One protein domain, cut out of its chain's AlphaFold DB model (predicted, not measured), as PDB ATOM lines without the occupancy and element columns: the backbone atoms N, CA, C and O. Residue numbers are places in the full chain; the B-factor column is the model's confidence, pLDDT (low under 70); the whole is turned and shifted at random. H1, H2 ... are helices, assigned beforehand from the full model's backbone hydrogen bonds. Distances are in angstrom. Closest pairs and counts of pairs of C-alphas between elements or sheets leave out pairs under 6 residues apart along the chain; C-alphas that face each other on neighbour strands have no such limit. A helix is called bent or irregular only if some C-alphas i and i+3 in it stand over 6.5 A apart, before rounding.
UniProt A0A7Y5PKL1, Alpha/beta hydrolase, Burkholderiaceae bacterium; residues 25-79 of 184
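What this domain is: This is residues 25 to 79 of the 184 residues of the protein "Alpha/beta hydrolase" of Burkholderiaceae bacterium (UniProt A0A7Y5PKL1). Helices H1 and H3 meet near their last residues as an L, and the short H2 packs on H3. Residues 47 to 53 stick out as a loop, and the small H4 sits by itself after an unwound link. The printed part has 55 residues with four named helices, H1 to H4 in order, and no named strand: all helix, only just loose, close to compact, radius of gyration of the C-alphas 12.3 A, spans 31 by 27 by 18 A.

How they stand to each other: H1, residues 26 to 36, touches H3, residues 55 to 64, about perpendicular at 87 degrees; their closest C-alphas, Cys 34 and Cys 64, are 5.1 A apart. H2, residues 38 to 43, meets H1 only through their link. H2 touches H3 at a steep tilt of 52 degrees, opposite ways; their closest C-alphas, Val 38 and Thr 61, are 6.6 A apart. H4, residues 74 to 77, is apart from H1, H2 and H3. Every O i to N i+4 pair is within hydrogen-bond range in H3, 6 of 7 in H1 and 0 of 2 in H2, which has 2 of 3 O i to N i+3 pairs within range; H4 is too short for an i+4 pair.

Where its parts are: H1 begins at C-alpha 26 (-9.808, 38.266, 35.900) and is 15.2 A long. H2, 10.0 A, is only just irregular: C-alphas 39 and 42 are 6.8 A apart. H3 is 14.2 A long; H4, 5.9 A, ends at C-alpha 77 (-32.613, 41.373, 35.317).

The domain as a whole: The C-alphas farthest apart, Asp 51 and Pro 73, are 33.3 A apart. The printed part has no cut. The link from H2 to H3 is long, with 11 residues; residues 46 to 50 have pLDDT under 70.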
ATOM      1  N   ALA A  25      -9.013  41.496  33.006       90.50
ATOM      2  CA  ALA A  25      -8.870  41.702  34.440       90.50
ATOM      3  C   ALA A  25      -9.683  40.638  35.200       90.50
ATOM      4  O   ALA A  25     -10.814  40.882  35.613       90.50
ATOM      5  N   GLY A  26      -9.109  39.443  35.374       90.00
ATOM      6  CA  GLY A  26      -9.808  38.266  35.900       90.00
ATOM      7  C   GLY A  26     -10.500  38.498  37.246       90.00
ATOM      8  O   GLY A  26     -11.625  38.051  37.440       90.00
ATOM      9  N   GLY A  27      -9.879  39.264  38.151       92.31
ATOM     10  CA  GLY A  27     -10.498  39.614  39.434       92.31
ATOM     11  C   GLY A  27     -11.790  40.426  39.281       92.31
ATOM     12  O   GLY A  27     -12.778  40.148  39.959       92.31
ATOM     13  N   MET A  28     -11.809  41.386  38.354       93.25
ATOM     14  CA  MET A  28     -13.014  42.159  38.050       93.25
ATOM     15  C   MET A  28     -14.060  41.285  37.347       93.25
ATOM     16  O   MET A  28     -15.220  41.274  37.746       93.25
ATOM     17  N   HIS A  29     -13.628  40.494  36.362       93.44
ATOM     18  CA  HIS A  29     -14.482  39.564  35.617       93.44
ATOM     19  C   HIS A  29     -15.262  38.620  36.536       93.44
ATOM     20  O   HIS A  29     -16.486  38.551  36.461       93.44
ATOM     21  N   PHE A  30     -14.575  37.929  37.450       95.00
ATOM     22  CA  PHE A  30     -15.241  36.997  38.362       95.00
ATOM     23  C   PHE A  30     -16.096  37.706  39.410       95.00
ATOM     24  O   PHE A  30     -17.124  37.165  39.803       95.00
ATOM     25  N   SER A  31     -15.744  38.926  39.820       95.50
ATOM     26  CA  SER A  31     -16.589  39.694  40.743       95.50
ATOM     27  C   SER A  31     -17.962  40.015  40.137       95.50
ATOM     28  O   SER A  31     -18.955  39.971  40.857       95.50
ATOM     29  N   VAL A  32     -18.030  40.256  38.821       95.00
ATOM     30  CA  VAL A  32     -19.289  40.456  38.081       95.00
ATOM     31  C   VAL A  32     -19.990  39.123  37.833       95.00
ATOM     32  O   VAL A  32     -21.084  38.899  38.342       95.00
ATOM     33  N   VAL A  33     -19.332  38.190  37.137       95.19
ATOM     34  CA  VAL A  33     -19.962  36.935  36.686       95.19
ATOM     35  C   VAL A  33     -20.488  36.099  37.851       95.19
ATOM     36  O   VAL A  33     -21.556  35.488  37.766       95.19
ATOM     37  N   CYS A  34     -19.759  36.066  38.969       96.75
ATOM     38  CA  CYS A  34     -20.188  35.302  40.133       96.75
ATOM     39  C   CYS A  34     -21.383  35.926  40.856       96.75
ATOM     40  O   CYS A  34     -22.160  35.177  41.450       96.75
ATOM     41  N   ALA A  35     -21.528  37.253  40.828       96.81
ATOM     42  CA  ALA A  35     -22.649  37.952  41.448       96.81
ATOM     43  C   ALA A  35     -23.888  37.976  40.536       96.81
ATOM     44  O   ALA A  35     -24.988  37.693  41.000       96.81
ATOM     45  N   GLU A  36     -23.709  38.269  39.247       95.75
ATOM     46  CA  GLU A  36     -24.801  38.600  38.328       95.75
ATOM     47  C   GLU A  36     -25.279  37.400  37.497       95.75
ATOM     48  O   GLU A  36     -26.488  37.198  37.364       95.75
ATOM     49  N   ASP A  37     -24.369  36.570  36.979       94.50
ATOM     50  CA  ASP A  37     -24.702  35.552  35.971       94.50
ATOM     51  C   ASP A  37     -24.853  34.140  36.548       94.50
ATOM     52  O   ASP A  37     -25.844  33.451  36.291       94.50
ATOM     53  N   VAL A  38     -23.884  33.681  37.352       94.81
ATOM     54  CA  VAL A  38     -23.860  32.295  37.863       94.81
ATOM     55  C   VAL A  38     -25.122  31.910  38.645       94.81
ATOM     56  O   VAL A  38     -25.617  30.801  38.420       94.81
ATOM     57  N   PRO A  39     -25.715  32.773  39.499       92.56
ATOM     58  CA  PRO A  39     -26.975  32.451  40.171       92.56
ATOM     59  C   PRO A  39     -28.137  32.139  39.213       92.56
ATOM     60  O   PRO A  39     -29.064  31.420  39.587       92.56
ATOM     61  N   ARG A  40     -28.096  32.635  37.967       91.62
ATOM     62  CA  ARG A  40     -29.148  32.433  36.958       91.62
ATOM     63  C   ARG A  40     -28.988  31.140  36.158       91.62
ATOM     64  O   ARG A  40     -29.971  30.705  35.555       91.62
ATOM     65  N   LEU A  41     -27.817  30.491  36.188       89.31
ATOM     66  CA  LEU A  41     -27.555  29.252  35.434       89.31
ATOM     67  C   LEU A  41     -28.559  28.138  35.754       89.31
ATOM     68  O   LEU A  41     -28.987  27.432  34.848       89.31
ATOM     69  N   ALA A  42     -28.999  28.019  37.010       85.12
ATOM     70  CA  ALA A  42     -29.999  27.027  37.420       85.12
ATOM     71  C   ALA A  42     -31.365  27.197  36.725       85.12
ATOM     72  O   ALA A  42     -32.127  26.240  36.620       85.12
ATOM     73  N   SER A  43     -31.676  28.408  36.254       85.31
ATOM     74  CA  SER A  43     -32.908  28.727  35.518       85.31
ATOM     75  C   SER A  43     -32.716  28.767  33.999       85.31
ATOM     76  O   SER A  43     -33.674  29.019  33.267       85.31
ATOM     77  N   ALA A  44     -31.489  28.551  33.515       81.69
ATOM     78  CA  ALA A  44     -31.196  28.573  32.094       81.69
ATOM     79  C   ALA A  44     -31.741  27.302  31.416       81.69
ATOM     80  O   ALA A  44     -31.641  26.208  31.976       81.69
ATOM     81  N   PRO A  45     -32.312  27.414  30.203       77.81
ATOM     82  CA  PRO A  45     -32.717  26.242  29.441       77.81
ATOM     83  C   PRO A  45     -31.497  25.362  29.149       77.81
ATOM     84  O   PRO A  45     -30.425  25.867  28.811       77.81
ATOM     85  N   ALA A  46     -31.671  24.043  29.266       68.25
ATOM     86  CA  ALA A  46     -30.621  23.086  28.942       68.25
ATOM     87  C   ALA A  46     -30.158  23.293  27.492       68.25
ATOM     88  O   ALA A  46     -30.974  23.310  26.565       68.25
ATOM     89  N   LEU A  47     -28.850  23.465  27.296       67.56
ATOM     90  CA  LEU A  47     -28.277  23.542  25.958       67.56
ATOM     91  C   LEU A  47     -28.474  22.184  25.288       67.56
ATOM     92  O   LEU A  47     -28.000  21.176  25.803       67.56
ATOM     93  N   ALA A  48     -29.195  22.171  24.163       58.06
ATOM     94  CA  ALA A  48     -29.554  20.933  23.485       58.06
ATOM     95  C   ALA A  48     -28.296  20.121  23.151       58.06
ATOM     96  O   ALA A  48     -28.224  18.974  23.557       58.06
ATOM     97  N   HIS A  49     -27.305  20.728  22.489       58.19
ATOM     98  CA  HIS A  49     -25.972  20.182  22.213       58.19
ATOM     99  C   HIS A  49     -25.056  21.369  21.867       58.19
ATOM    100  O   HIS A  49     -25.378  22.125  20.953       58.19
ATOM    101  N   GLY A  50     -23.953  21.567  22.588       68.44
ATOM    102  CA  GLY A  50     -22.931  22.558  22.238       68.44
ATOM    103  C   GLY A  50     -21.602  21.863  21.978       68.44
ATOM    104  O   GLY A  50     -21.283  20.911  22.687       68.44
ATOM    105  N   ASP A  51     -20.813  22.355  21.020       78.44
ATOM    106  CA  ASP A  51     -19.489  21.798  20.676       78.44
ATOM    107  C   ASP A  51     -18.539  21.705  21.888       78.44
ATOM    108  O   ASP A  51     -17.604  20.907  21.901       78.44
ATOM    109  N   PHE A  52     -18.812  22.492  22.936       79.31
ATOM    110  CA  PHE A  52     -18.050  22.559  24.188       79.31
ATOM    111  C   PHE A  52     -18.808  22.029  25.420       79.31
ATOM    112  O   PHE A  52     -18.313  22.146  26.545       79.31
ATOM    113  N   GLY A  53     -20.006  21.464  25.233       84.62
ATOM    114  CA  GLY A  53     -20.854  20.978  26.322       84.62
ATOM    115  C   GLY A  53     -21.119  22.043  27.392       84.62
ATOM    116  O   GLY A  53     -21.387  23.204  27.088       84.62
ATOM    117  N   ASP A  54     -21.025  21.646  28.659       85.81
ATOM    118  CA  ASP A  54     -21.224  22.495  29.837       85.81
ATOM    119  C   ASP A  54     -19.901  22.956  30.485       85.81
ATOM    120  O   ASP A  54     -19.908  23.504  31.590       85.81
ATOM    121  N   GLY A  55     -18.759  22.777  29.808       87.81
ATOM    122  CA  GLY A  55     -17.430  23.012  30.385       87.81
ATOM    123  C   GLY A  55     -17.248  24.416  30.975       87.81
ATOM    124  O   GLY A  55     -16.740  24.561  32.089       87.81
ATOM    125  N   PHE A  56     -17.733  25.455  30.285       87.50
ATOM    126  CA  PHE A  56     -17.706  26.830  30.799       87.50
ATOM    127  C   PHE A  56     -18.603  27.016  32.028       87.50
ATOM    128  O   PHE A  56     -18.182  27.636  33.002       87.50
ATOM    129  N   ALA A  57     -19.814  26.452  32.019       89.56
ATOM    130  CA  ALA A  57     -20.733  26.539  33.151       89.56
ATOM    131  C   ALA A  57     -20.147  25.851  34.393       89.56
ATOM    132  O   ALA A  57     -20.194  26.408  35.493       89.56
ATOM    133  N   GLN A  58     -19.519  24.683  34.219       91.12
ATOM    134  CA  GLN A  58     -18.813  23.992  35.298       91.12
ATOM    135  C   GLN A  58     -17.631  24.811  35.827       91.12
ATOM    136  O   GLN A  58     -17.468  24.931  37.042       91.12
ATOM    137  N   MET A  59     -16.816  25.386  34.937       92.88
ATOM    138  CA  MET A  59     -15.684  26.237  35.311       92.88
ATOM    139  C   MET A  59     -16.146  27.419  36.171       92.88
ATOM    140  O   MET A  59     -15.649  27.592  37.286       92.88
ATOM    141  N   TYR A  60     -17.128  28.192  35.697       94.62
ATOM    142  CA  TYR A  60     -17.660  29.333  36.440       94.62
ATOM    143  C   TYR A  60     -18.289  28.910  37.766       94.62
ATOM    144  O   TYR A  60     -18.011  29.528  38.788       94.62
ATOM    145  N   THR A  61     -19.052  27.816  37.795       94.69
ATOM    146  CA  THR A  61     -19.657  27.309  39.037       94.69
ATOM    147  C   THR A  61     -18.597  26.985  40.095       94.69
ATOM    148  O   THR A  61     -18.748  27.376  41.253       94.69
ATOM    149  N   ARG A  62     -17.494  26.323  39.712       95.94
ATOM    150  CA  ARG A  62     -16.403  25.965  40.639       95.94
ATOM    151  C   ARG A  62     -15.658  27.186  41.169       95.94
ATOM    152  O   ARG A  62     -15.374  27.237  42.364       95.94
ATOM    153  N   ILE A  63     -15.354  28.154  40.303       95.44
ATOM    154  CA  ILE A  63     -14.675  29.396  40.703       95.44
ATOM    155  C   ILE A  63     -15.585  30.197  41.631       95.44
ATOM    156  O   ILE A  63     -15.199  30.562  42.741       95.44
ATOM    157  N   CYS A  64     -16.831  30.407  41.214       96.69
ATOM    158  CA  CYS A  64     -17.760  31.245  41.946       96.69
ATOM    159  C   CYS A  64     -18.167  30.649  43.288       96.69
ATOM    160  O   CYS A  64     -18.512  31.414  44.186       96.69
ATOM    161  N   ALA A  65     -18.108  29.326  43.483       95.88
ATOM    162  CA  ALA A  65     -18.335  28.688  44.785       95.88
ATOM    163  C   ALA A  65     -17.411  29.221  45.899       95.88
ATOM    164  O   ALA A  65     -17.771  29.143  47.068       95.88
ATOM    165  N   GLN A  66     -16.249  29.771  45.534       95.94
ATOM    166  CA  GLN A  66     -15.247  30.302  46.464       95.94
ATOM    167  C   GLN A  66     -15.044  31.820  46.317       95.94
ATOM    168  O   GLN A  66     -14.299  32.418  47.089       95.94
ATOM    169  N   TRP A  67     -15.686  32.449  45.329       97.00
ATOM    170  CA  TRP A  67     -15.527  33.874  45.047       97.00
ATOM    171  C   TRP A  67     -16.495  34.716  45.896       97.00
ATOM    172  O   TRP A  67     -17.672  34.353  45.979       97.00
ATOM    173  N   PRO A  68     -16.061  35.842  46.498       94.31
ATOM    174  CA  PRO A  68     -16.966  36.785  47.159       94.31
ATOM    175  C   PRO A  68     -18.017  37.334  46.186       94.31
ATOM    176  O   PRO A  68     -17.693  37.655  45.046       94.31
ATOM    177  N   ARG A  69     -19.274  37.470  46.619       91.94
ATOM    178  CA  ARG A  69     -20.375  37.943  45.761       91.94
ATOM    179  C   ARG A  69     -21.149  39.059  46.442       91.94
ATOM    180  O   ARG A  69     -21.361  39.009  47.651       91.94
ATOM    181  N   GLY A  70     -21.576  40.036  45.649       90.44
ATOM    182  CA  GLY A  70     -22.557  41.030  46.071       90.44
ATOM    183  C   GLY A  70     -23.987  40.524  45.890       90.44
ATOM    184  O   GLY A  70     -24.228  39.550  45.175       90.44
ATOM    185  N   GLU A  71     -24.937  41.206  46.523       93.06
ATOM    186  CA  GLU A  71     -26.360  41.023  46.242       93.06
ATOM    187  C   GLU A  71     -26.758  41.841  45.010       93.06
ATOM    188  O   GLU A  71     -26.448  43.030  44.913       93.06
ATOM    189  N   VAL A  72     -27.468  41.203  44.079       95.56
ATOM    190  CA  VAL A  72     -27.984  41.842  42.866       95.56
ATOM    191  C   VAL A  72     -29.503  41.964  42.997       95.56
ATOM    192  O   VAL A  72     -30.183  40.944  43.137       95.56
ATOM    193  N   PRO A  73     -30.076  43.182  42.974       95.00
ATOM    194  CA  PRO A  73     -31.522  43.355  43.039       95.00
ATOM    195  C   PRO A  73     -32.224  42.685  41.852       95.00
ATOM    196  O   PRO A  73     -31.807  42.864  40.714       95.00
ATOM    197  N   GLU A  74     -33.364  42.017  42.072       93.25
ATOM    198  CA  GLU A  74     -34.097  41.323  40.990       93.25
ATOM    199  C   GLU A  74     -34.523  42.262  39.841       93.25
ATOM    200  O   GLU A  74     -34.726  41.832  38.706       93.25
ATOM    201  N   ALA A  75     -34.646  43.565  40.116       94.19
ATOM    202  CA  ALA A  75     -34.921  44.579  39.102       94.19
ATOM    203  C   ALA A  75     -33.811  44.696  38.039       94.19
ATOM    204  O   ALA A  75     -34.118  45.068  36.909       94.19
ATOM    205  N   PHE A  76     -32.562  44.341  38.364       93.44
ATOM    206  CA  PHE A  76     -31.423  44.351  37.437       93.44
ATOM    207  C   PHE A  76     -31.667  43.470  36.204       93.44
ATOM    208  O   PHE A  76     -31.312  43.832  35.087       93.44
ATOM    209  N   TYR A  77     -32.353  42.341  36.384       92.12
ATOM    210  CA  TYR A  77     -32.613  41.373  35.317       92.12
ATOM    211  C   TYR A  77     -33.819  41.725  34.436       92.12
ATOM    212  O   TYR A  77     -34.227  40.926  33.589       92.12
ATOM    213  N   ARG A  78     -34.431  42.898  34.634       92.50
ATOM    214  CA  ARG A  78     -35.603  43.342  33.876       92.50
ATOM    215  C   ARG A  78     -35.212  44.468  32.930       92.50
ATOM    216  O   ARG A  78     -34.983  45.595  33.352       92.50
ATOM    217  N   VAL A  79     -35.217  44.168  31.635       93.31
ATOM    218  CA  VAL A  79     -35.145  45.186  30.581       93.31
ATOM    219  C   VAL A  79     -36.567  45.604  30.230       93.31
ATOM    220  O   VAL A  79     -37.419  44.753  29.970       93.31
TER     221      VAL A  79